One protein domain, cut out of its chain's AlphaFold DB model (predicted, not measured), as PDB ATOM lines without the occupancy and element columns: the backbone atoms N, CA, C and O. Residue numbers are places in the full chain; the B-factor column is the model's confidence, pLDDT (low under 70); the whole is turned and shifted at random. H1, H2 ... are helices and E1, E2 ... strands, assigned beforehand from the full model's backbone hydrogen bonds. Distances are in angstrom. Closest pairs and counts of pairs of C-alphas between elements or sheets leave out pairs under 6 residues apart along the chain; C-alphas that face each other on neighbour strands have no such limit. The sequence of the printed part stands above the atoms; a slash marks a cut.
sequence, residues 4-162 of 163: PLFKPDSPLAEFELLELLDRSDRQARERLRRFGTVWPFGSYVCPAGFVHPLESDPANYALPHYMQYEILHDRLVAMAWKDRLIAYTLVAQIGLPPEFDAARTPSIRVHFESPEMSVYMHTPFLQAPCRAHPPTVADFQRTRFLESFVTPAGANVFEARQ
ATOM      1  N   PRO A   4      33.998  30.812  46.849       65.62
ATOM      2  CA  PRO A   4      33.578  30.660  48.235       65.62
ATOM      3  C   PRO A   4      34.285  31.738  49.055       65.62
ATOM      4  O   PRO A   4      35.470  31.621  49.362       65.62
ATOM      5  N   LEU A   5      33.576  32.828  49.323       69.12
ATOM      6  CA  LEU A   5      34.114  33.983  50.043       69.12
ATOM      7  C   LEU A   5      33.311  34.307  51.302       69.12
ATOM      8  O   LEU A   5      33.863  34.951  52.181       69.12
ATOM      9  N   PHE A   6      32.061  33.844  51.402       75.06
ATOM     10  CA  PHE A   6      31.160  34.163  52.502       75.06
ATOM     11  C   PHE A   6      30.721  32.898  53.240       75.06
ATOM     12  O   PHE A   6      30.386  31.887  52.614       75.06
ATOM     13  N   LYS A   7      30.708  32.949  54.571       77.00
ATOM     14  CA  LYS A   7      30.190  31.876  55.425       77.00
ATOM     15  C   LYS A   7      28.899  32.359  56.097       77.00
ATOM     16  O   LYS A   7      28.987  33.049  57.107       77.00
ATOM     17  N   PRO A   8      27.709  31.981  55.594       70.50
ATOM     18  CA  PRO A   8      26.434  32.500  56.099       70.50
ATOM     19  C   PRO A   8      26.198  32.237  57.587       70.50
ATOM     20  O   PRO A   8      25.631  33.082  58.266       70.50
ATOM     21  N   ASP A   9      26.699  31.116  58.109       78.31
ATOM     22  CA  ASP A   9      26.561  30.754  59.526       78.31
ATOM     23  C   ASP A   9      27.657  31.369  60.422       78.31
ATOM     24  O   ASP A   9      27.786  31.025  61.598       78.31
ATOM     25  N   SER A  10      28.505  32.242  59.869       79.00
ATOM     26  CA  SER A  10      29.578  32.906  60.605       79.00
ATOM     27  C   SER A  10      29.007  33.985  61.528       79.00
ATOM     28  O   SER A  10      28.197  34.800  61.086       79.00
ATOM     29  N   PRO A  11      29.500  34.114  62.774       74.50
ATOM     30  CA  PRO A  11      29.168  35.260  63.622       74.50
ATOM     31  C   PRO A  11      29.705  36.587  63.057       74.50
ATOM     32  O   PRO A  11      29.376  37.647  63.576       74.50
ATOM     33  N   LEU A  12      30.545  36.534  62.015       78.69
ATOM     34  CA  LEU A  12      31.117  37.689  61.322       78.69
ATOM     35  C   LEU A  12      30.468  37.944  59.955       78.69
ATOM     36  O   LEU A  12      31.015  38.712  59.170       78.69
ATOM     37  N   ALA A  13      29.329  37.317  59.656       76.62
ATOM     38  CA  ALA A  13      28.638  37.469  58.377       76.62
ATOM     39  C   ALA A  13      28.435  38.947  57.985       76.62
ATOM     40  O   ALA A  13      28.745  39.350  56.868       76.62
ATOM     41  N   GLU A  14      28.011  39.796  58.918       76.69
ATOM     42  CA  GLU A  14      27.844  41.232  58.662       76.69
ATOM     43  C   GLU A  14      29.160  41.920  58.248       76.69
ATOM     44  O   GLU A  14      29.192  42.714  57.308       76.69
ATOM     45  N   PHE A  15      30.276  41.563  58.891       81.94
ATOM     46  CA  PHE A  15      31.596  42.081  58.535       81.94
ATOM     47  C   PHE A  15      32.044  41.591  57.151       81.94
ATOM     48  O   PHE A  15      32.516  42.386  56.344       81.94
ATOM     49  N   GLU A  16      31.842  40.307  56.838       82.94
ATOM     50  CA  GLU A  16      32.150  39.735  55.518       82.94
ATOM     51  C   GLU A  16      31.311  40.391  54.396       82.94
ATOM     52  O   GLU A  16      31.786  40.570  53.271       82.94
ATOM     53  N   LEU A  17      30.076  40.809  54.694       84.00
ATOM     54  CA  LEU A  17      29.245  41.585  53.771       84.00
ATOM     55  C   LEU A  17      29.758  43.021  53.587       84.00
ATOM     56  O   LEU A  17      29.792  43.519  52.461       84.00
ATOM     57  N   LEU A  18      30.220  43.675  54.653       83.44
ATOM     58  CA  LEU A  18      30.874  44.987  54.565       83.44
ATOM     59  C   LEU A  18      32.194  44.931  53.780       83.44
ATOM     60  O   LEU A  18      32.509  45.859  53.030       83.44
ATOM     61  N   GLU A  19      32.945  43.831  53.864       87.19
ATOM     62  CA  GLU A  19      34.119  43.620  53.010       87.19
ATOM     63  C   GLU A  19      33.750  43.592  51.517       87.19
ATOM     64  O   GLU A  19      34.540  44.034  50.675       87.19
ATOM     65  N   LEU A  20      32.544  43.128  51.162       88.00
ATOM     66  CA  LEU A  20      32.056  43.149  49.780       88.00
ATOM     67  C   LEU A  20      31.895  44.583  49.258       88.00
ATOM     68  O   LEU A  20      32.234  44.854  48.099       88.00
ATOM     69  N   LEU A  21      31.414  45.494  50.107       90.50
ATOM     70  CA  LEU A  21      31.286  46.921  49.805       90.50
ATOM     71  C   LEU A  21      32.664  47.550  49.538       90.50
ATOM     72  O   LEU A  21      32.878  48.096  48.452       90.50
ATOM     73  N   ASP A  22      33.622  47.401  50.461       90.62
ATOM     74  CA  ASP A  22      34.980  47.956  50.298       90.62
ATOM     75  C   ASP A  22      35.703  47.368  49.076       90.62
ATOM     76  O   ASP A  22      36.325  48.085  48.282       90.62
ATOM     77  N   ARG A  23      35.574  46.055  48.860       91.56
ATOM     78  CA  ARG A  23      36.155  45.386  47.693       91.56
ATOM     79  C   ARG A  23      35.576  45.922  46.387       91.56
ATOM     80  O   ARG A  23      36.330  46.113  45.429       91.56
ATOM     81  N   SER A  24      34.267  46.168  46.348       93.75
ATOM     82  CA  SER A  24      33.585  46.708  45.169       93.75
ATOM     83  C   SER A  24      34.069  48.122  44.852       93.75
ATOM     84  O   SER A  24      34.406  48.405  43.701       93.75
ATOM     85  N   ASP A  25      34.200  48.987  45.863       94.38
ATOM     86  CA  ASP A  25      34.749  50.337  45.692       94.38
ATOM     87  C   ASP A  25      36.211  50.300  45.210       94.38
ATOM     88  O   ASP A  25      36.579  50.970  44.239       94.38
ATOM     89  N   ARG A  26      37.054  49.456  45.816       94.44
ATOM     90  CA  ARG A  26      38.456  49.289  45.401       94.44
ATOM     91  C   ARG A  26      38.571  48.841  43.943       94.44
ATOM     92  O   ARG A  26      39.359  49.409  43.183       94.44
ATOM     93  N   GLN A  27      37.765  47.860  43.541       94.56
ATOM     94  CA  GLN A  27      37.731  47.364  42.167       94.56
ATOM     95  C   GLN A  27      37.241  48.440  41.190       94.56
ATOM     96  O   GLN A  27      37.771  48.561  40.086       94.56
ATOM     97  N   ALA A  28      36.269  49.256  41.592       94.81
ATOM     98  CA  ALA A  28      35.766  50.358  40.783       94.81
ATOM     99  C   ALA A  28      36.841  51.423  40.538       94.81
ATOM    100  O   ALA A  28      37.038  51.862  39.403       94.81
ATOM    101  N   ARG A  29      37.590  51.791  41.584       94.88
ATOM    102  CA  ARG A  29      38.717  52.729  41.489       94.88
ATOM    103  C   ARG A  29      39.821  52.202  40.572       94.88
ATOM    104  O   ARG A  29      40.373  52.964  39.777       94.88
ATOM    105  N   GLU A  30      40.128  50.908  40.649       93.56
ATOM    106  CA  GLU A  30      41.084  50.258  39.746       93.56
ATOM    107  C   GLU A  30      40.594  50.285  38.292       93.56
ATOM    108  O   GLU A  30      41.338  50.706  37.403       93.56
ATOM    109  N   ARG A  31      39.332  49.903  38.049       91.62
ATOM    110  CA  ARG A  31      38.711  49.936  36.715       91.62
ATOM    111  C   ARG A  31      38.747  51.339  36.118       91.62
ATOM    112  O   ARG A  31      39.185  51.489  34.981       91.62
ATOM    113  N   LEU A  32      38.401  52.364  36.899       91.19
ATOM    114  CA  LEU A  32      38.469  53.754  36.452       91.19
ATOM    115  C   LEU A  32      39.892  54.146  36.040       91.19
ATOM    116  O   LEU A  32      40.088  54.708  34.967       91.19
ATOM    117  N   ARG A  33      40.902  53.815  36.853       90.12
ATOM    118  CA  ARG A  33      42.311  54.117  36.537       90.12
ATOM    119  C   ARG A  33      42.817  53.376  35.303       90.12
ATOM    120  O   ARG A  33      43.665  53.901  34.588       90.12
ATOM    121  N   ARG A  34      42.345  52.149  35.082       87.44
ATOM    122  CA  ARG A  34      42.831  51.267  34.017       87.44
ATOM    123  C   ARG A  34      42.144  51.512  32.676       87.44
ATOM    124  O   ARG A  34      42.811  51.475  31.648       87.44
ATOM    125  N   PHE A  35      40.835  51.735  32.693       85.44
ATOM    126  CA  PHE A  35      39.999  51.807  31.492       85.44
ATOM    127  C   PHE A  35      39.443  53.205  31.224       85.44
ATOM    128  O   PHE A  35      38.868  53.443  30.169       85.44
ATOM    129  N   GLY A  36      39.590  54.130  32.171       84.69
ATOM    130  CA  GLY A  36      39.036  55.475  32.077       84.69
ATOM    131  C   GLY A  36      37.526  55.560  32.268       84.69
ATOM    132  O   GLY A  36      36.928  56.631  32.203       84.69
ATOM    133  N   THR A  37      36.884  54.434  32.543       85.75
ATOM    134  CA  THR A  37      35.462  54.388  32.827       85.75
ATOM    135  C   THR A  37      35.135  53.188  33.697       85.75
ATOM    136  O   THR A  37      35.925  52.248  33.824       85.75
ATOM    137  N   VAL A  38      33.961  53.242  34.313       89.06
ATOM    138  CA  VAL A  38      33.393  52.140  35.077       89.06
ATOM    139  C   VAL A  38      32.033  51.816  34.479       89.06
ATOM    140  O   VAL A  38      31.029  52.450  34.813       89.06
ATOM    141  N   TRP A  39      32.010  50.827  33.586       88.94
ATOM    142  CA  TRP A  39      30.760  50.198  33.173       88.94
ATOM    143  C   TRP A  39      30.089  49.532  34.377       88.94
ATOM    144  O   TRP A  39      30.813  49.023  35.244       88.94
ATOM    145  N   PRO A  40      28.747  49.533  34.459       93.25
ATOM    146  CA  PRO A  40      28.049  48.943  35.586       93.25
ATOM    147  C   PRO A  40      28.455  47.495  35.855       93.25
ATOM    148  O   PRO A  40      28.409  46.622  34.993       93.25
ATOM    149  N   PHE A  41      28.863  47.228  37.085       93.94
ATOM    150  CA  PHE A  41      29.292  45.900  37.506       93.94
ATOM    151  C   PHE A  41      28.997  45.714  38.984       93.94
ATOM    152  O   PHE A  41      28.670  46.661  39.684       93.94
ATOM    153  N   GLY A  42      29.125  44.502  39.484       94.06
ATOM    154  CA  GLY A  42      28.854  44.210  40.871       94.06
ATOM    155  C   GLY A  42      29.013  42.740  41.175       94.06
ATOM    156  O   GLY A  42      29.689  41.986  40.466       94.06
ATOM    157  N   SER A  43      28.366  42.326  42.249       94.19
ATOM    158  CA  SER A  43      28.340  40.935  42.662       94.19
ATOM    159  C   SER A  43      27.118  40.656  43.517       94.19
ATOM    160  O   SER A  43      26.538  41.569  44.090       94.19
ATOM    161  N   TYR A  44      26.722  39.396  43.613       94.25
ATOM    162  CA  TYR A  44      25.701  38.971  44.562       94.25
ATOM    163  C   TYR A  44      26.161  37.736  45.319       94.25
ATOM    164  O   TYR A  44      26.931  36.921  44.802       94.25
ATOM    165  N   VAL A  45      25.673  37.604  46.545       93.44
ATOM    166  CA  VAL A  45      25.933  36.462  47.416       93.44
ATOM    167  C   VAL A  45      24.723  35.545  47.353       93.44
ATOM    168  O   VAL A  45      23.607  35.977  47.637       93.44
ATOM    169  N   CYS A  46      24.910  34.294  46.947       92.00
ATOM    170  CA  CYS A  46      23.825  33.315  46.962       92.00
ATOM    171  C   CYS A  46      23.608  32.755  48.384       92.00
ATOM    172  O   CYS A  46      24.520  32.835  49.208       92.00
ATOM    173  N   PRO A  47      22.454  32.128  48.685       90.00
ATOM    174  CA  PRO A  47      22.187  31.560  50.013       90.00
ATOM    175  C   PRO A  47      23.211  30.516  50.478       90.00
ATOM    176  O   PRO A  47      23.408  30.333  51.671       90.00
ATOM    177  N   ALA A  48      23.897  29.849  49.544       88.44
ATOM    178  CA  ALA A  48      24.964  28.896  49.852       88.44
ATOM    179  C   ALA A  48      26.319  29.563  50.185       88.44
ATOM    180  O   ALA A  48      27.308  28.864  50.387       88.44
ATOM    181  N   GLY A  49      26.386  30.898  50.202       87.31
ATOM    182  CA  GLY A  49      27.573  31.677  50.563       87.31
ATOM    183  C   GLY A  49      28.602  31.891  49.451       87.31
ATOM    184  O   GLY A  49      29.725  32.339  49.692       87.31
ATOM    185  N   PHE A  50      28.239  31.612  48.200       89.50
ATOM    186  CA  PHE A  50      29.111  31.913  47.069       89.50
ATOM    187  C   PHE A  50      28.875  33.324  46.543       89.50
ATOM    188  O   PHE A  50      27.734  33.754  46.369       89.50
ATOM    189  N   VAL A  51      29.969  34.010  46.209       90.81
ATOM    190  CA  VAL A  51      29.925  35.317  45.552       90.81
ATOM    191  C   VAL A  51      29.997  35.116  44.043       90.81
ATOM    192  O   VAL A  51      30.934  34.503  43.515       90.81
ATOM    193  N   HIS A  52      29.000  35.646  43.347       92.12
ATOM    194  CA  HIS A  52      28.875  35.591  41.900       92.12
ATOM    195  C   HIS A  52      29.081  36.984  41.301       92.12
ATOM    196  O   HIS A  52      28.413  37.927  41.728       92.12
ATOM    197  N   PRO A  53      29.967  37.137  40.303       91.75
ATOM    198  CA  PRO A  53      30.142  38.413  39.628       91.75
ATOM    199  C   PRO A  53      28.920  38.746  38.767       91.75
ATOM    200  O   PRO A  53      28.274  37.861  38.195       91.75
ATOM    201  N   LEU A  54      28.651  40.039  38.642       90.00
ATOM    202  CA  LEU A  54      27.667  40.619  37.743       90.00
ATOM    203  C   LEU A  54      28.354  41.735  36.959       90.00
ATOM    204  O   LEU A  54      29.006  42.589  37.547       90.00
ATOM    205  N   GLU A  55      28.240  41.748  35.642       84.88
ATOM    206  CA  GLU A  55      28.884  42.776  34.829       84.88
ATOM    207  C   GLU A  55      28.034  43.060  33.600       84.88
ATOM    208  O   GLU A  55      27.472  42.141  32.996       84.88
ATOM    209  N   SER A  56      27.919  44.336  33.246       79.56
ATOM    210  CA  SER A  56      27.423  44.729  31.939       79.56
ATOM    211  C   SER A  56      28.446  44.323  30.887       79.56
ATOM    212  O   SER A  56      29.612  44.691  30.997       79.56
ATOM    213  N   ASP A  57      28.024  43.592  29.864       66.75
ATOM    214  CA  ASP A  57      28.907  43.185  28.775       66.75
ATOM    215  C   ASP A  57      29.240  44.379  27.850       66.75
ATOM    216  O   ASP A  57      28.374  44.818  27.084       66.75
ATOM    217  N   PRO A  58      30.479  44.907  27.862       61.47
ATOM    218  CA  PRO A  58      30.826  46.085  27.070       61.47
ATOM    219  C   PRO A  58      30.776  45.824  25.558       61.47
ATOM    220  O   PRO A  58      30.674  46.770  24.782       61.47
ATOM    221  N   ALA A  59      30.848  44.558  25.128       64.56
ATOM    222  CA  ALA A  59      30.771  44.176  23.722       64.56
ATOM    223  C   ALA A  59      29.324  44.037  23.223       64.56
ATOM    224  O   ALA A  59      29.079  44.174  22.026       64.56
ATOM    225  N   ASN A  60      28.368  43.789  24.126       54.94
ATOM    226  CA  ASN A  60      26.977  43.479  23.777       54.94
ATOM    227  C   ASN A  60      25.962  44.576  24.143       54.94
ATOM    228  O   ASN A  60      24.816  44.502  23.702       54.94
ATOM    229  N   TYR A  61      26.350  45.612  24.895       57.31
ATOM    230  CA  TYR A  61      25.444  46.700  25.276       57.31
ATOM    231  C   TYR A  61      25.845  48.045  24.662       57.31
ATOM    232  O   TYR A  61      26.549  48.846  25.274       57.31
ATOM    233  N   ALA A  62      25.270  48.366  23.500       66.75
ATOM    234  CA  ALA A  62      25.229  49.731  22.956       66.75
ATOM    235  C   ALA A  62      24.227  50.640  23.714       66.75
ATOM    236  O   ALA A  62      23.598  51.521  23.131       66.75
ATOM    237  N   LEU A  63      24.021  50.386  25.009       80.38
ATOM    238  CA  LEU A  63      23.103  51.136  25.861       80.38
ATOM    239  C   LEU A  63      23.879  52.133  26.730       80.38
ATOM    240  O   LEU A  63      25.006  51.838  27.129       80.38
ATOM    241  N   PRO A  64      23.288  53.279  27.098       83.75
ATOM    242  CA  PRO A  64      23.874  54.171  28.093       83.75
ATOM    243  C   PRO A  64      24.119  53.468  29.438       83.75
ATOM    244  O   PRO A  64      23.338  52.607  29.842       83.75
ATOM    245  N   HIS A  65      25.153  53.886  30.179       84.44
ATOM    246  CA  HIS A  65      25.512  53.269  31.469       84.44
ATOM    247  C   HIS A  65      24.357  53.264  32.477       84.44
ATOM    248  O   HIS A  65      24.213  52.304  33.225       84.44
ATOM    249  N   TYR A  66      23.505  54.296  32.483       84.50
ATOM    250  CA  TYR A  66      22.348  54.320  33.378       84.50
ATOM    251  C   TYR A  66      21.358  53.190  33.054       84.50
ATOM    252  O   TYR A  66      20.932  52.495  33.963       84.50
ATOM    253  N   MET A  67      21.063  52.919  31.775       88.06
ATOM    254  CA  MET A  67      20.167  51.816  31.398       88.06
ATOM    255  C   MET A  67      20.765  50.458  31.764       88.06
ATOM    256  O   MET A  67      20.057  49.575  32.232       88.06
ATOM    257  N   GLN A  68      22.075  50.290  31.566       89.06
ATOM    258  CA  GLN A  68      22.765  49.061  31.959       89.06
ATOM    259  C   GLN A  68      22.686  48.846  33.477       89.06
ATOM    260  O   GLN A  68      22.446  47.728  33.921       89.06
ATOM    261  N   TYR A  69      22.843  49.912  34.268       91.62
ATOM    262  CA  TYR A  69      22.689  49.859  35.720       91.62
ATOM    263  C   TYR A  69      21.280  49.413  36.125       91.62
ATOM    264  O   TYR A  69      21.166  48.460  36.890       91.62
ATOM    265  N   GLU A  70      20.232  50.035  35.572       91.31
ATOM    266  CA  GLU A  70      18.836  49.674  35.867       91.31
ATOM    267  C   GLU A  70      18.553  48.200  35.533       91.31
ATOM    268  O   GLU A  70      18.054  47.461  36.372       91.31
ATOM    269  N   ILE A  71      18.982  47.715  34.360       91.31
ATOM    270  CA  ILE A  71      18.794  46.306  33.957       91.31
ATOM    271  C   ILE A  71      19.456  45.339  34.949       91.31
ATOM    272  O   ILE A  71      18.902  44.285  35.282       91.31
ATOM    273  N   LEU A  72      20.671  45.660  35.401       92.88
ATOM    274  CA  LEU A  72      21.377  44.845  36.385       92.88
ATOM    275  C   LEU A  72      20.695  44.906  37.755       92.88
ATOM    276  O   LEU A  72      20.594  43.872  38.418       92.88
ATOM    277  N   HIS A  73      20.212  46.082  38.160       94.44
ATOM    278  CA  HIS A  73      19.495  46.272  39.418       94.44
ATOM    279  C   HIS A  73      18.167  45.514  39.430       94.44
ATOM    280  O   HIS A  73      17.961  44.697  40.324       94.44
ATOM    281  N   ASP A  74      17.341  45.644  38.392       93.25
ATOM    282  CA  ASP A  74      16.084  44.901  38.231       93.25
ATOM    283  C   ASP A  74      16.303  43.387  38.307       93.25
ATOM    284  O   ASP A  74      15.540  42.646  38.935       93.25
ATOM    285  N   ARG A  75      17.389  42.897  37.697       93.25
ATOM    286  CA  ARG A  75      17.759  41.481  37.767       93.25
ATOM    287  C   ARG A  75      18.111  41.056  39.192       93.25
ATOM    288  O   ARG A  75      17.736  39.953  39.590       93.25
ATOM    289  N   LEU A  76      18.838  41.884  39.940       95.31
ATOM    290  CA  LEU A  76      19.169  41.629  41.343       95.31
ATOM    291  C   LEU A  76      17.906  41.626  42.210       95.31
ATOM    292  O   LEU A  76      17.702  40.670  42.953       95.31
ATOM    293  N   VAL A  77      17.012  42.601  42.035       94.62
ATOM    294  CA  VAL A  77      15.712  42.665  42.723       94.62
ATOM    295  C   VAL A  77      14.886  41.406  42.450       94.62
ATOM    296  O   VAL A  77      14.438  40.733  43.378       94.62
ATOM    297  N   ALA A  78      14.764  41.001  41.184       93.69
ATOM    298  CA  ALA A  78      14.038  39.791  40.812       93.69
ATOM    299  C   ALA A  78      14.666  38.503  41.381       93.69
ATOM    300  O   ALA A  78      13.958  37.517  41.596       93.69
ATOM    301  N   MET A  79      15.986  38.473  41.595       94.50
ATOM    302  CA  MET A  79      16.663  37.361  42.272       94.50
ATOM    303  C   MET A  79      16.437  37.396  43.786       94.50
ATOM    304  O   MET A  79      16.192  36.338  44.365       94.50
ATOM    305  N   ALA A  80      16.468  38.578  44.402       93.00
ATOM    306  CA  ALA A  80      16.184  38.770  45.822       93.00
ATOM    307  C   ALA A  80      14.771  38.278  46.166       93.00
ATOM    308  O   ALA A  80      14.605  37.446  47.052       93.00
ATOM    309  N   TRP A  81      13.765  38.677  45.381       91.50
ATOM    310  CA  TRP A  81      12.368  38.256  45.565       91.50
ATOM    311  C   TRP A  81      12.116  36.764  45.313       91.50
ATOM    312  O   TRP A  81      11.057  36.247  45.656       91.50
ATOM    313  N   LYS A  82      13.070  36.061  44.696       92.94
ATOM    314  CA  LYS A  82      13.026  34.609  44.465       92.94
ATOM    315  C   LYS A  82      13.930  33.833  45.423       92.94
ATOM    316  O   LYS A  82      14.225  32.673  45.140       92.94
ATOM    317  N   ASP A  83      14.425  34.470  46.485       90.31
ATOM    318  CA  ASP A  83      15.339  33.870  47.464       90.31
ATOM    319  C   ASP A  83      16.632  33.320  46.849       90.31
ATOM    320  O   ASP A  83      17.221  32.350  47.326       90.31
ATOM    321  N   ARG A  84      17.089  33.924  45.746       92.56
ATOM    322  CA  ARG A  84      18.290  33.478  45.019       92.56
ATOM    323  C   ARG A  84      19.561  34.214  45.416       92.56
ATOM    324  O   ARG A  84      20.642  33.817  44.979       92.56
ATOM    325  N   LEU A  85      19.444  35.252  46.232       94.06
ATOM    326  CA  LEU A  85      20.565  35.970  46.822       94.06
ATOM    327  C   LEU A  85      20.202  36.481  48.215       94.06
ATOM    328  O   LEU A  85      19.022  36.629  48.526       94.06
ATOM    329  N   ILE A  86      21.223  36.738  49.025       91.75
ATOM    330  CA  ILE A  86      21.104  37.260  50.396       91.75
ATOM    331  C   ILE A  86      21.732  38.646  50.552       91.75
ATOM    332  O   ILE A  86      21.456  39.334  51.521       91.75
ATOM    333  N   ALA A  87      22.568  39.057  49.602       93.38
ATOM    334  CA  ALA A  87      23.136  40.393  49.534       93.38
ATOM    335  C   ALA A  87      23.653  40.661  48.119       93.38
ATOM    336  O   ALA A  87      23.929  39.720  47.360       93.38
ATOM    337  N   TYR A  88      23.822  41.930  47.763       95.38
ATOM    338  CA  TYR A  88      24.499  42.307  46.529       95.38
ATOM    339  C   TYR A  88      25.229  43.641  46.623       95.38
ATOM    340  O   TYR A  88      24.912  44.502  47.438       95.38
ATOM    341  N   THR A  89      26.183  43.816  45.711       96.38
ATOM    342  CA  THR A  89      26.749  45.107  45.343       96.38
ATOM    343  C   THR A  89      26.480  45.413  43.878       96.38
ATOM    344  O   THR A  89      26.540  44.526  43.025       96.38
ATOM    345  N   LEU A  90      26.221  46.680  43.568       96.62
ATOM    346  CA  LEU A  90      26.121  47.184  42.204       96.62
ATOM    347  C   LEU A  90      26.784  48.557  42.105       96.62
ATOM    348  O   LEU A  90      26.470  49.486  42.841       96.62
ATOM    349  N   VAL A  91      27.702  48.694  41.168       96.19
ATOM    350  CA  VAL A  91      28.585  49.839  41.016       96.19
ATOM    351  C   VAL A  91      28.295  50.545  39.706       96.19
ATOM    352  O   VAL A  91      28.107  49.895  38.683       96.19
ATOM    353  N   ALA A  92      28.328  51.875  39.719       93.19
ATOM    354  CA  ALA A  92      28.375  52.680  38.507       93.19
ATOM    355  C   ALA A  92      29.173  53.970  38.716       93.19
ATOM    356  O   ALA A  92      29.258  54.502  39.824       93.19
ATOM    357  N   GLN A  93      29.715  54.502  37.622       92.25
ATOM    358  CA  GLN A  93      30.180  55.884  37.568       92.25
ATOM    359  C   GLN A  93      28.979  56.810  37.347       92.25
ATOM    360  O   GLN A  93      28.308  56.718  36.319       92.25
ATOM    361  N   ILE A  94      28.726  57.714  38.292       91.56
ATOM    362  CA  ILE A  94      27.611  58.668  38.253       91.56
ATOM    363  C   ILE A  94      28.060  60.054  38.724       91.56
ATOM    364  O   ILE A  94      29.023  60.184  39.476       91.56
ATOM    365  N   GLY A  95      27.351  61.105  38.323       91.69
ATOM    366  CA  GLY A  95      27.486  62.397  39.002       91.69
ATOM    367  C   GLY A  95      26.897  62.312  40.407       91.69
ATOM    368  O   GLY A  95      25.912  61.597  40.613       91.69
ATOM    369  N   LEU A  96      27.491  63.027  41.362       92.88
ATOM    370  CA  LEU A  96      26.886  63.176  42.681       92.88
ATOM    371  C   LEU A  96      25.449  63.714  42.564       92.88
ATOM    372  O   LEU A  96      25.179  64.557  41.696       92.88
ATOM    373  N   PRO A  97      24.527  63.233  43.416       89.81
ATOM    374  CA  PRO A  97      23.188  63.792  43.488       89.81
ATOM    375  C   PRO A  97      23.222  65.301  43.797       89.81
ATOM    376  O   PRO A  97      24.077  65.748  44.571       89.81
ATOM    377  N   PRO A  98      22.323  66.101  43.194       91.00
ATOM    378  CA  PRO A  98      22.331  67.561  43.322       91.00
ATOM    379  C   PRO A  98      22.157  68.061  44.764       91.00
ATOM    380  O   PRO A  98      22.583  69.170  45.070       91.00
ATOM    381  N   GLU A  99      21.559  67.258  45.642       91.31
ATOM    382  CA  GLU A  99      21.433  67.524  47.077       91.31
ATOM    383  C   GLU A  99      22.776  67.520  47.825       91.31
ATOM    384  O   GLU A  99      22.894  68.179  48.857       91.31
ATOM    385  N   PHE A 100      23.793  66.826  47.301       90.38
ATOM    386  CA  PHE A 100      25.146  66.800  47.869       90.38
ATOM    387  C   PHE A 100      26.106  67.708  47.105       90.38
ATOM    388  O   PHE A 100      26.989  68.316  47.705       90.38
ATOM    389  N   ASP A 101      25.941  67.799  45.784       91.25
ATOM    390  CA  ASP A 101      26.755  68.665  44.942       91.25
ATOM    391  C   ASP A 101      26.006  69.115  43.681       91.25
ATOM    392  O   ASP A 101      25.787  68.347  42.739       91.25
ATOM    393  N   ALA A 102      25.680  70.406  43.624       89.50
ATOM    394  CA  ALA A 102      25.013  71.015  42.476       89.50
ATOM    395  C   ALA A 102      25.850  70.932  41.186       89.50
ATOM    396  O   ALA A 102      25.287  70.902  40.090       89.50
ATOM    397  N   ALA A 103      27.182  70.860  41.300       89.62
ATOM    398  CA  ALA A 103      28.077  70.722  40.155       89.62
ATOM    399  C   ALA A 103      28.092  69.299  39.563       89.62
ATOM    400  O   ALA A 103      28.684  69.094  38.502       89.62
ATOM    401  N   ARG A 104      27.420  68.329  40.207       91.19
ATOM    402  CA  ARG A 104      27.369  66.916  39.802       91.19
ATOM    403  C   ARG A 104      28.757  66.323  39.580       91.19
ATOM    404  O   ARG A 104      28.999  65.634  38.583       91.19
ATOM    405  N   THR A 105      29.660  66.580  40.521       93.19
ATOM    406  CA  THR A 105      31.031  66.068  40.523       93.19
ATOM    407  C   THR A 105      31.015  64.568  40.228       93.19
ATOM    408  O   THR A 105      30.233  63.832  40.842       93.19
ATOM    409  N   PRO A 106      31.845  64.088  39.284       92.88
ATOM    410  CA  PRO A 106      31.937  62.668  38.992       92.88
ATOM    411  C   PRO A 106      32.268  61.857  40.246       92.88
ATOM    412  O   PRO A 106      33.153  62.202  41.029       92.88
ATOM    413  N   SER A 107      31.558  60.751  40.425       95.19
ATOM    414  CA  SER A 107      31.714  59.854  41.560       95.19
ATOM    415  C   SER A 107      31.549  58.403  41.135       95.19
ATOM    416  O   SER A 107      30.898  58.078  40.140       95.19
ATOM    417  N   ILE A 108      32.167  57.512  41.895       95.75
ATOM    418  CA  ILE A 108      31.813  56.098  41.889       95.75
ATOM    419  C   ILE A 108      30.722  55.932  42.938       95.75
ATOM    420  O   ILE A 108      30.916  56.339  44.080       95.75
ATOM    421  N   ARG A 109      29.593  55.331  42.566       96.06
ATOM    422  CA  ARG A 109      28.579  54.885  43.522       96.06
ATOM    423  C   ARG A 109      28.628  53.373  43.624       96.06
ATOM    424  O   ARG A 109      28.451  52.701  42.610       96.06
ATOM    425  N   VAL A 110      28.803  52.858  44.834       96.88
ATOM    426  CA  VAL A 110      28.558  51.455  45.173       96.88
ATOM    427  C   VAL A 110      27.236  51.372  45.922       96.88
ATOM    428  O   VAL A 110      27.083  51.934  46.999       96.88
ATOM    429  N   HIS A 111      26.271  50.689  45.325       96.38
ATOM    430  CA  HIS A 111      25.014  50.301  45.944       96.38
ATOM    431  C   HIS A 111      25.221  48.965  46.644       96.38
ATOM    432  O   HIS A 111      25.618  48.010  45.982       96.38
ATOM    433  N   PHE A 112      24.982  48.910  47.947       95.62
ATOM    434  CA  PHE A 112      25.012  47.686  48.737       95.62
ATOM    435  C   PHE A 112      23.649  47.441  49.372       95.62
ATOM    436  O   PHE A 112      23.058  48.364  49.930       95.62
ATOM    437  N   GLU A 113      23.197  46.193  49.305       94.38
ATOM    438  CA  GLU A 113      21.904  45.754  49.820       94.38
ATOM    439  C   GLU A 113      22.029  44.395  50.512       94.38
ATOM    440  O   GLU A 113      22.572  43.445  49.936       94.38
ATOM    441  N   SER A 114      21.487  44.313  51.725       91.81
ATOM    442  CA  SER A 114      21.257  43.115  52.537       91.81
ATOM    443  C   SER A 114      19.965  43.292  53.358       91.81
ATOM    444  O   SER A 114      19.419  44.399  53.404       91.81
ATOM    445  N   PRO A 115      19.455  42.250  54.041       88.00
ATOM    446  CA  PRO A 115      18.286  42.375  54.913       88.00
ATOM    447  C   PRO A 115      18.405  43.455  55.995       88.00
ATOM    448  O   PRO A 115      17.401  44.030  56.400       88.00
ATOM    449  N   GLU A 116      19.621  43.745  56.446       86.44
ATOM    450  CA  GLU A 116      19.916  44.665  57.543       86.44
ATOM    451  C   GLU A 116      20.291  46.071  57.056       86.44
ATOM    452  O   GLU A 116      20.224  47.026  57.830       86.44
ATOM    453  N   MET A 117      20.707  46.222  55.793       89.19
ATOM    454  CA  MET A 117      21.314  47.461  55.314       89.19
ATOM    455  C   MET A 117      21.098  47.697  53.817       89.19
ATOM    456  O   MET A 117      21.390  46.844  52.986       89.19
ATOM    457  N   SER A 118      20.684  48.920  53.482       93.69
ATOM    458  CA  SER A 118      20.498  49.420  52.115       93.69
ATOM    459  C   SER A 118      21.174  50.787  51.990       93.69
ATOM    460  O   SER A 118      20.710  51.783  52.557       93.69
ATOM    461  N   VAL A 119      22.321  50.845  51.306       95.12
ATOM    462  CA  VAL A 119      23.164  52.052  51.266       95.12
ATOM    463  C   VAL A 119      23.800  52.324  49.905       95.12
ATOM    464  O   VAL A 119      24.132  51.421  49.136       95.12
ATOM    465  N   TYR A 120      24.046  53.607  49.648       96.06
ATOM    466  CA  TYR A 120      24.937  54.093  48.605       96.06
ATOM    467  C   TYR A 120      26.216  54.644  49.228       96.06
ATOM    468  O   TYR A 120      26.186  55.647  49.941       96.06
ATOM    469  N   MET A 121      27.351  54.032  48.905       96.50
ATOM    470  CA  MET A 121      28.670  54.613  49.135       96.50
ATOM    471  C   MET A 121      29.078  55.415  47.901       96.50
ATOM    472  O   MET A 121      29.172  54.871  46.800       96.50
ATOM    473  N   HIS A 122      29.334  56.703  48.089       96.38
ATOM    474  CA  HIS A 122      29.821  57.602  47.053       96.38
ATOM    475  C   HIS A 122      31.301  57.889  47.269       96.38
ATOM    476  O   HIS A 122      31.703  58.313  48.348       96.38
ATOM    477  N   THR A 123      32.094  57.724  46.215       96.81
ATOM    478  CA  THR A 123      33.515  58.072  46.179       96.81
ATOM    479  C   THR A 123      33.725  59.097  45.064       96.81
ATOM    480  O   THR A 123      33.910  58.719  43.899       96.81
ATOM    481  N   PRO A 124      33.639  60.405  45.373       96.19
ATOM    482  CA  PRO A 124      33.869  61.462  44.398       96.19
ATOM    483  C   PRO A 124      35.313  61.443  43.904       96.19
ATOM    484  O   PRO A 124      36.234  61.048  44.627       96.19
ATOM    485  N   PHE A 125      35.540  61.899  42.678       94.38
ATOM    486  CA  PHE A 125      36.887  61.988  42.141       94.38
ATOM    487  C   PHE A 125      37.078  63.177  41.211       94.38
ATOM    488  O   PHE A 125      36.171  63.624  40.516       94.38
ATOM    489  N   LEU A 126      38.316  63.659  41.180       91.06
ATOM    490  CA  LEU A 126      38.757  64.729  40.303       91.06
ATOM    491  C   LEU A 126      39.722  64.160  39.270       91.06
ATOM    492  O   LEU A 126      40.703  63.489  39.608       91.06
ATOM    493  N   GLN A 127      39.444  64.455  38.006       83.38
ATOM    494  CA  GLN A 127      40.370  64.194  36.913       83.38
ATOM    495  C   GLN A 127      41.299  65.388  36.742       83.38
ATOM    496  O   GLN A 127      40.879  66.542  36.848       83.38
ATOM    497  N   ALA A 128      42.576  65.111  36.483       72.81
ATOM    498  CA  ALA A 128      43.515  66.166  36.148       72.81
ATOM    499  C   ALA A 128      43.064  66.870  34.851       72.81
ATOM    500  O   ALA A 128      42.531  66.204  33.957       72.81
ATOM    501  N   PRO A 129      43.293  68.190  34.711       68.44
ATOM    502  CA  PRO A 129      43.002  68.903  33.476       68.44
ATOM    503  C   PRO A 129      43.699  68.218  32.296       68.44
ATOM    504  O   PRO A 129      44.929  68.180  32.220       68.44
ATOM    505  N   CYS A 130      42.909  67.653  31.388       64.50
ATOM    506  CA  CYS A 130      43.425  66.985  30.202       64.50
ATOM    507  C   CYS A 130      43.756  68.036  29.142       64.50
ATOM    508  O   CYS A 130      42.911  68.854  28.784       64.50
ATOM    509  N   ARG A 131      44.989  68.016  28.624       64.75
ATOM    510  CA  ARG A 131      45.369  68.850  27.466       64.75
ATOM    511  C   ARG A 131      44.919  68.239  26.134       64.75
ATOM    512  O   ARG A 131      44.858  68.950  25.140       64.75
ATOM    513  N   ALA A 132      44.623  66.938  26.121       63.16
ATOM    514  CA  ALA A 132      44.145  66.190  24.963       63.16
ATOM    515  C   ALA A 132      42.665  65.811  25.132       63.16
ATOM    516  O   ALA A 132      42.210  65.555  26.248       63.16
ATOM    517  N   HIS A 133      41.925  65.767  24.020       64.00
ATOM    518  CA  HIS A 133      40.551  65.276  23.979       64.00
ATOM    519  C   HIS A 133      40.435  64.189  22.894       64.00
ATOM    520  O   HIS A 133      40.719  64.495  21.732       64.00
ATOM    521  N   PRO A 134      40.048  62.942  23.232       68.94
ATOM    522  CA  PRO A 134      39.622  62.461  24.554       68.94
ATOM    523  C   PRO A 134      40.788  62.254  25.557       68.94
ATOM    524  O   PRO A 134      41.943  62.159  25.136       68.94
ATOM    525  N   PRO A 135      40.503  62.176  26.875       70.56
ATOM    526  CA  PRO A 135      41.491  61.844  27.908       70.56
ATOM    527  C   PRO A 135      42.199  60.507  27.656       70.56
ATOM    528  O   PRO A 135      41.589  59.543  27.193       70.56
ATOM    529  N   THR A 136      43.481  60.423  28.009       80.12
ATOM    530  CA  THR A 136      44.282  59.196  27.892       80.12
ATOM    531  C   THR A 136      44.236  58.365  29.175       80.12
ATOM    532  O   THR A 136      43.965  58.882  30.257       80.12
ATOM    533  N   VAL A 137      44.601  57.079  29.104       77.38
ATOM    534  CA  VAL A 137      44.749  56.218  30.299       77.38
ATOM    535  C   VAL A 137      45.698  56.834  31.340       77.38
ATOM    536  O   VAL A 137      45.449  56.732  32.539       77.38
ATOM    537  N   ALA A 138      46.753  57.533  30.906       80.06
ATOM    538  CA  ALA A 138      47.684  58.212  31.809       80.06
ATOM    539  C   ALA A 138      47.022  59.360  32.596       80.06
ATOM    540  O   ALA A 138      47.396  59.615  33.743       80.06
ATOM    541  N   ASP A 139      46.019  60.024  32.019       81.69
ATOM    542  CA  ASP A 139      45.240  61.051  32.712       81.69
ATOM    543  C   ASP A 139      44.356  60.419  33.797       81.69
ATOM    544  O   ASP A 139      44.297  60.912  34.925       81.69
ATOM    545  N   PHE A 140      43.758  59.258  33.511       82.38
ATOM    546  CA  PHE A 140      42.954  58.516  34.486       82.38
ATOM    547  C   PHE A 140      43.773  57.906  35.623       82.38
ATOM    548  O   PHE A 140      43.287  57.829  36.754       82.38
ATOM    549  N   GLN A 141      45.033  57.541  35.388       84.06
ATOM    550  CA  GLN A 141      45.940  57.116  36.460       84.06
ATOM    551  C   GLN A 141      46.202  58.227  37.488       84.06
ATOM    552  O   GLN A 141      46.456  57.934  38.655       84.06
ATOM    553  N   ARG A 142      46.084  59.496  37.078       86.38
ATOM    554  CA  ARG A 142      46.228  60.677  37.947       86.38
ATOM    555  C   ARG A 142      44.924  61.083  38.635       86.38
ATOM    556  O   ARG A 142      44.889  62.124  39.288       86.38
ATOM    557  N   THR A 143      43.865  60.282  38.505       90.31
ATOM    558  CA  THR A 143      42.593  60.525  39.193       90.31
ATOM    559  C   THR A 143      42.815  60.599  40.700       90.31
ATOM    560  O   THR A 143      43.340  59.664  41.318       90.31
ATOM    561  N   ARG A 144      42.374  61.710  41.291       92.62
ATOM    562  CA  ARG A 144      42.373  61.918  42.736       92.62
ATOM    563  C   ARG A 144      40.995  61.570  43.282       92.62
ATOM    564  O   ARG A 144      40.029  62.264  42.985       92.62
ATOM    565  N   PHE A 145      40.923  60.524  44.093       94.38
ATOM    566  CA  PHE A 145      39.720  60.202  44.856       94.38
ATOM    567  C   PHE A 145      39.629  61.111  46.081       94.38
ATOM    568  O   PHE A 145      40.646  61.391  46.722       94.38
ATOM    569  N   LEU A 146      38.427  61.605  46.352       95.00
ATOM    570  CA  LEU A 146      38.098  62.355  47.556       95.00
ATOM    571  C   LEU A 146      37.617  61.392  48.649       95.00
ATOM    572  O   LEU A 146      37.565  60.180  48.438       95.00
ATOM    573  N   GLU A 147      37.310  61.935  49.822       93.69
ATOM    574  CA  GLU A 147      36.748  61.157  50.922       93.69
ATOM    575  C   GLU A 147      35.384  60.577  50.530       93.69
ATOM    576  O   GLU A 147      34.532  61.272  49.967       93.69
ATOM    577  N   SER A 148      35.211  59.282  50.791       94.94
ATOM    578  CA  SER A 148      33.961  58.584  50.526       94.94
ATOM    579  C   SER A 148      32.943  58.875  51.623       94.94
ATOM    580  O   SER A 148      33.299  58.987  52.792       94.94
ATOM    581  N   PHE A 149      31.666  58.922  51.261       94.88
ATOM    582  CA  PHE A 149      30.573  59.070  52.218       94.88
ATOM    583  C   PHE A 149      29.426  58.118  51.882       94.88
ATOM    584  O   PHE A 149      29.302  57.652  50.748       94.88
ATOM    585  N   VAL A 150      28.597  57.811  52.878       94.75
ATOM    586  CA  VAL A 150      27.514  56.827  52.769       94.75
ATOM    587  C   VAL A 150      26.169  57.507  52.980       94.75
ATOM    588  O   VAL A 150      26.030  58.373  53.840       94.75
ATOM    589  N   THR A 151      25.178  57.106  52.193       94.31
ATOM    590  CA  THR A 151      23.791  57.569  52.298       94.31
ATOM    591  C   THR A 151      22.841  56.372  52.254       94.31
ATOM    592  O   THR A 151      23.214  55.333  51.704       94.31
ATOM    593  N   PRO A 152      21.627  56.467  52.819       93.38
ATOM    594  CA  PRO A 152      20.605  55.440  52.627       93.38
ATOM    595  C   PRO A 152      20.236  55.303  51.144       93.38
ATOM    596  O   PRO A 152      20.066  56.315  50.464       93.38
ATOM    597  N   ALA A 153      20.080  54.072  50.647       89.31
ATOM    598  CA  ALA A 153      19.712  53.837  49.246       89.31
ATOM    599  C   ALA A 153      18.198  53.920  48.969       89.31
ATOM    600  O   ALA A 153      17.775  53.937  47.812       89.31
ATOM    601  N   GLY A 154      17.383  54.053  50.017       84.69
ATOM    602  CA  GLY A 154      15.931  54.169  49.928       84.69
ATOM    603  C   GLY A 154      15.240  52.984  50.592       84.69
ATOM    604  O   GLY A 154      15.621  52.583  51.689       84.69
ATOM    605  N   ALA A 155      14.189  52.465  49.954       84.81
ATOM    606  CA  ALA A 155      13.469  51.301  50.456       84.81
ATOM    607  C   ALA A 155      14.301  50.033  50.237       84.81
ATOM    608  O   ALA A 155      14.629  49.701  49.098       84.81
ATOM    609  N   ASN A 156      14.596  49.324  51.324       87.44
ATOM    610  CA  ASN A 156      15.371  48.096  51.276       87.44
ATOM    611  C   ASN A 156      14.599  47.015  50.497       87.44
ATOM    612  O   ASN A 156      13.437  46.705  50.785       87.44
ATOM    613  N   VAL A 157      15.262  46.420  49.505       88.50
ATOM    614  CA  VAL A 157      14.669  45.404  48.618       88.50
ATOM    615  C   VAL A 157      14.215  44.166  49.397       88.50
ATOM    616  O   VAL A 157      13.232  43.517  49.026       88.50
ATOM    617  N   PHE A 158      14.911  43.851  50.486       85.81
ATOM    618  CA  PHE A 158      14.628  42.733  51.375       85.81
ATOM    619  C   PHE A 158      13.572  43.059  52.442       85.81
ATOM    620  O   PHE A 158      12.944  42.134  52.949       85.81
ATOM    621  N   GLU A 159      13.306  44.332  52.759       76.94
ATOM    622  CA  GLU A 159      12.217  44.712  53.681       76.94
ATOM    623  C   GLU A 159      10.833  44.478  53.068       76.94
ATOM    624  O   GLU A 159       9.902  44.079  53.770       76.94
ATOM    625  N   ALA A 160      10.693  44.644  51.748       59.00
ATOM    626  CA  ALA A 160       9.452  44.359  51.019       59.00
ATOM    627  C   ALA A 160       8.984  42.892  51.149       59.00
ATOM    628  O   ALA A 160       7.849  42.579  50.810       59.00
ATOM    629  N   ARG A 161       9.844  42.003  51.664       52.00
ATOM    630  CA  ARG A 161       9.565  40.597  51.987       52.00
ATOM    631  C   ARG A 161       8.782  40.405  53.294       52.00
ATOM    632  O   ARG A 161       8.204  39.342  53.496       52.00
ATOM    633  N   GLN A 162       8.827  41.374  54.210       47.38
ATOM    634  CA  GLN A 162       8.247  41.248  55.555       47.38
ATOM    635  C   GLN A 162       6.786  41.730  55.651       47.38
ATOM    636  O   GLN A 162       6.208  41.693  56.737       47.38
TER     637      GLN A 162
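What this domain is: This is residues 4 to 162 of the 163 residues of an uncharacterized protein of Thauera sp (UniProt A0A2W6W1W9). A twisted sheet of six antiparallel strands is covered on one face by the long helix H1 and on the opposite face by the shorter H2, which lies over E1 and E3. The small helix H3 sits off the sheet, packed on the last residues of H1. The printed part has 159 residues with three named helices and six named strands, in the order H1 E1 E2 H2 E3 E4 E5 H3 E6; the sheet's order is E2 E1 E3 E4 E5 E6, and the class is mixed. The whole is compact, with a radius of gyration of the C-alphas of 16.3 A, but elongated in outline, 52 by 33 by 26 A.

How they stand to each other: E3, residues 87 to 95, bends by 53 degrees at residue 92. It forms a hairpin with E4, residues 106 to 113, with N 90 and O 111 at 2.8 A, within hydrogen-bond range. E4 forms a hairpin with E5, residues 118 to 126, with N 110 and O 121 at 2.8 A. E3, E4 and E5 are a meander, each strand the antiparallel neighbour of the one before. The edge strand E6, residues 149 to 152, is antiparallel to E5, with N 120 and O 151 at 2.8 A. E3 is also antiparallel to E1, residues 41 to 45, with N 91 and O 41 at 2.7 A. E1 forms a hairpin with the edge strand E2, residues 50 to 55, with N 42 and O 54 at 2.7 A. H1, residues 13 to 35, is on the sheet with residues 17 to 32; the C-alphas of Asp 25 and Val 110, the closest of H1 and E4, are 6.3 A apart. H2, residues 65 to 80, is on the opposite face at a height over the sheet of 9.0 A, along the strands, at 14 degrees to E3 on the local plane; its closest C-alpha pair with E3 is Tyr 69 and Ala 92, 6.9 A. E2, H2 and E3 form a split strand-helix-strand unit, two strands running the same way with E1 between them, with a right-handed crossover. The three layers are H1, the sheet and H2. H3, residues 137 to 141, is not on the sheet; residues 32 to 35 of H1 touch it, the closest C-alphas being those of Arg 33 and Gln 141, 4.7 A. In H1, H2 and H3 every O i to N i+4 pair is within hydrogen-bond range.

Where its parts are: H1 begins at C-alpha 13 (28.638, 37.469, 58.377) and spans 32.5 A; H2 spans 22.4 A. E3, E4 and E5 span 24.8 A, 22.4 A and 26.6 A. E6 ends at C-alpha 152 (20.605, 55.440, 52.627).

The domain as a whole: The C-alphas of Arg 131 and Gln 162, the farthest apart, are 54.1 A apart. The printed part has no cut, and no link is long. Confidence is under 70 at residues 4 to 5, 57 to 62, 129 to 134 and 160 to 162.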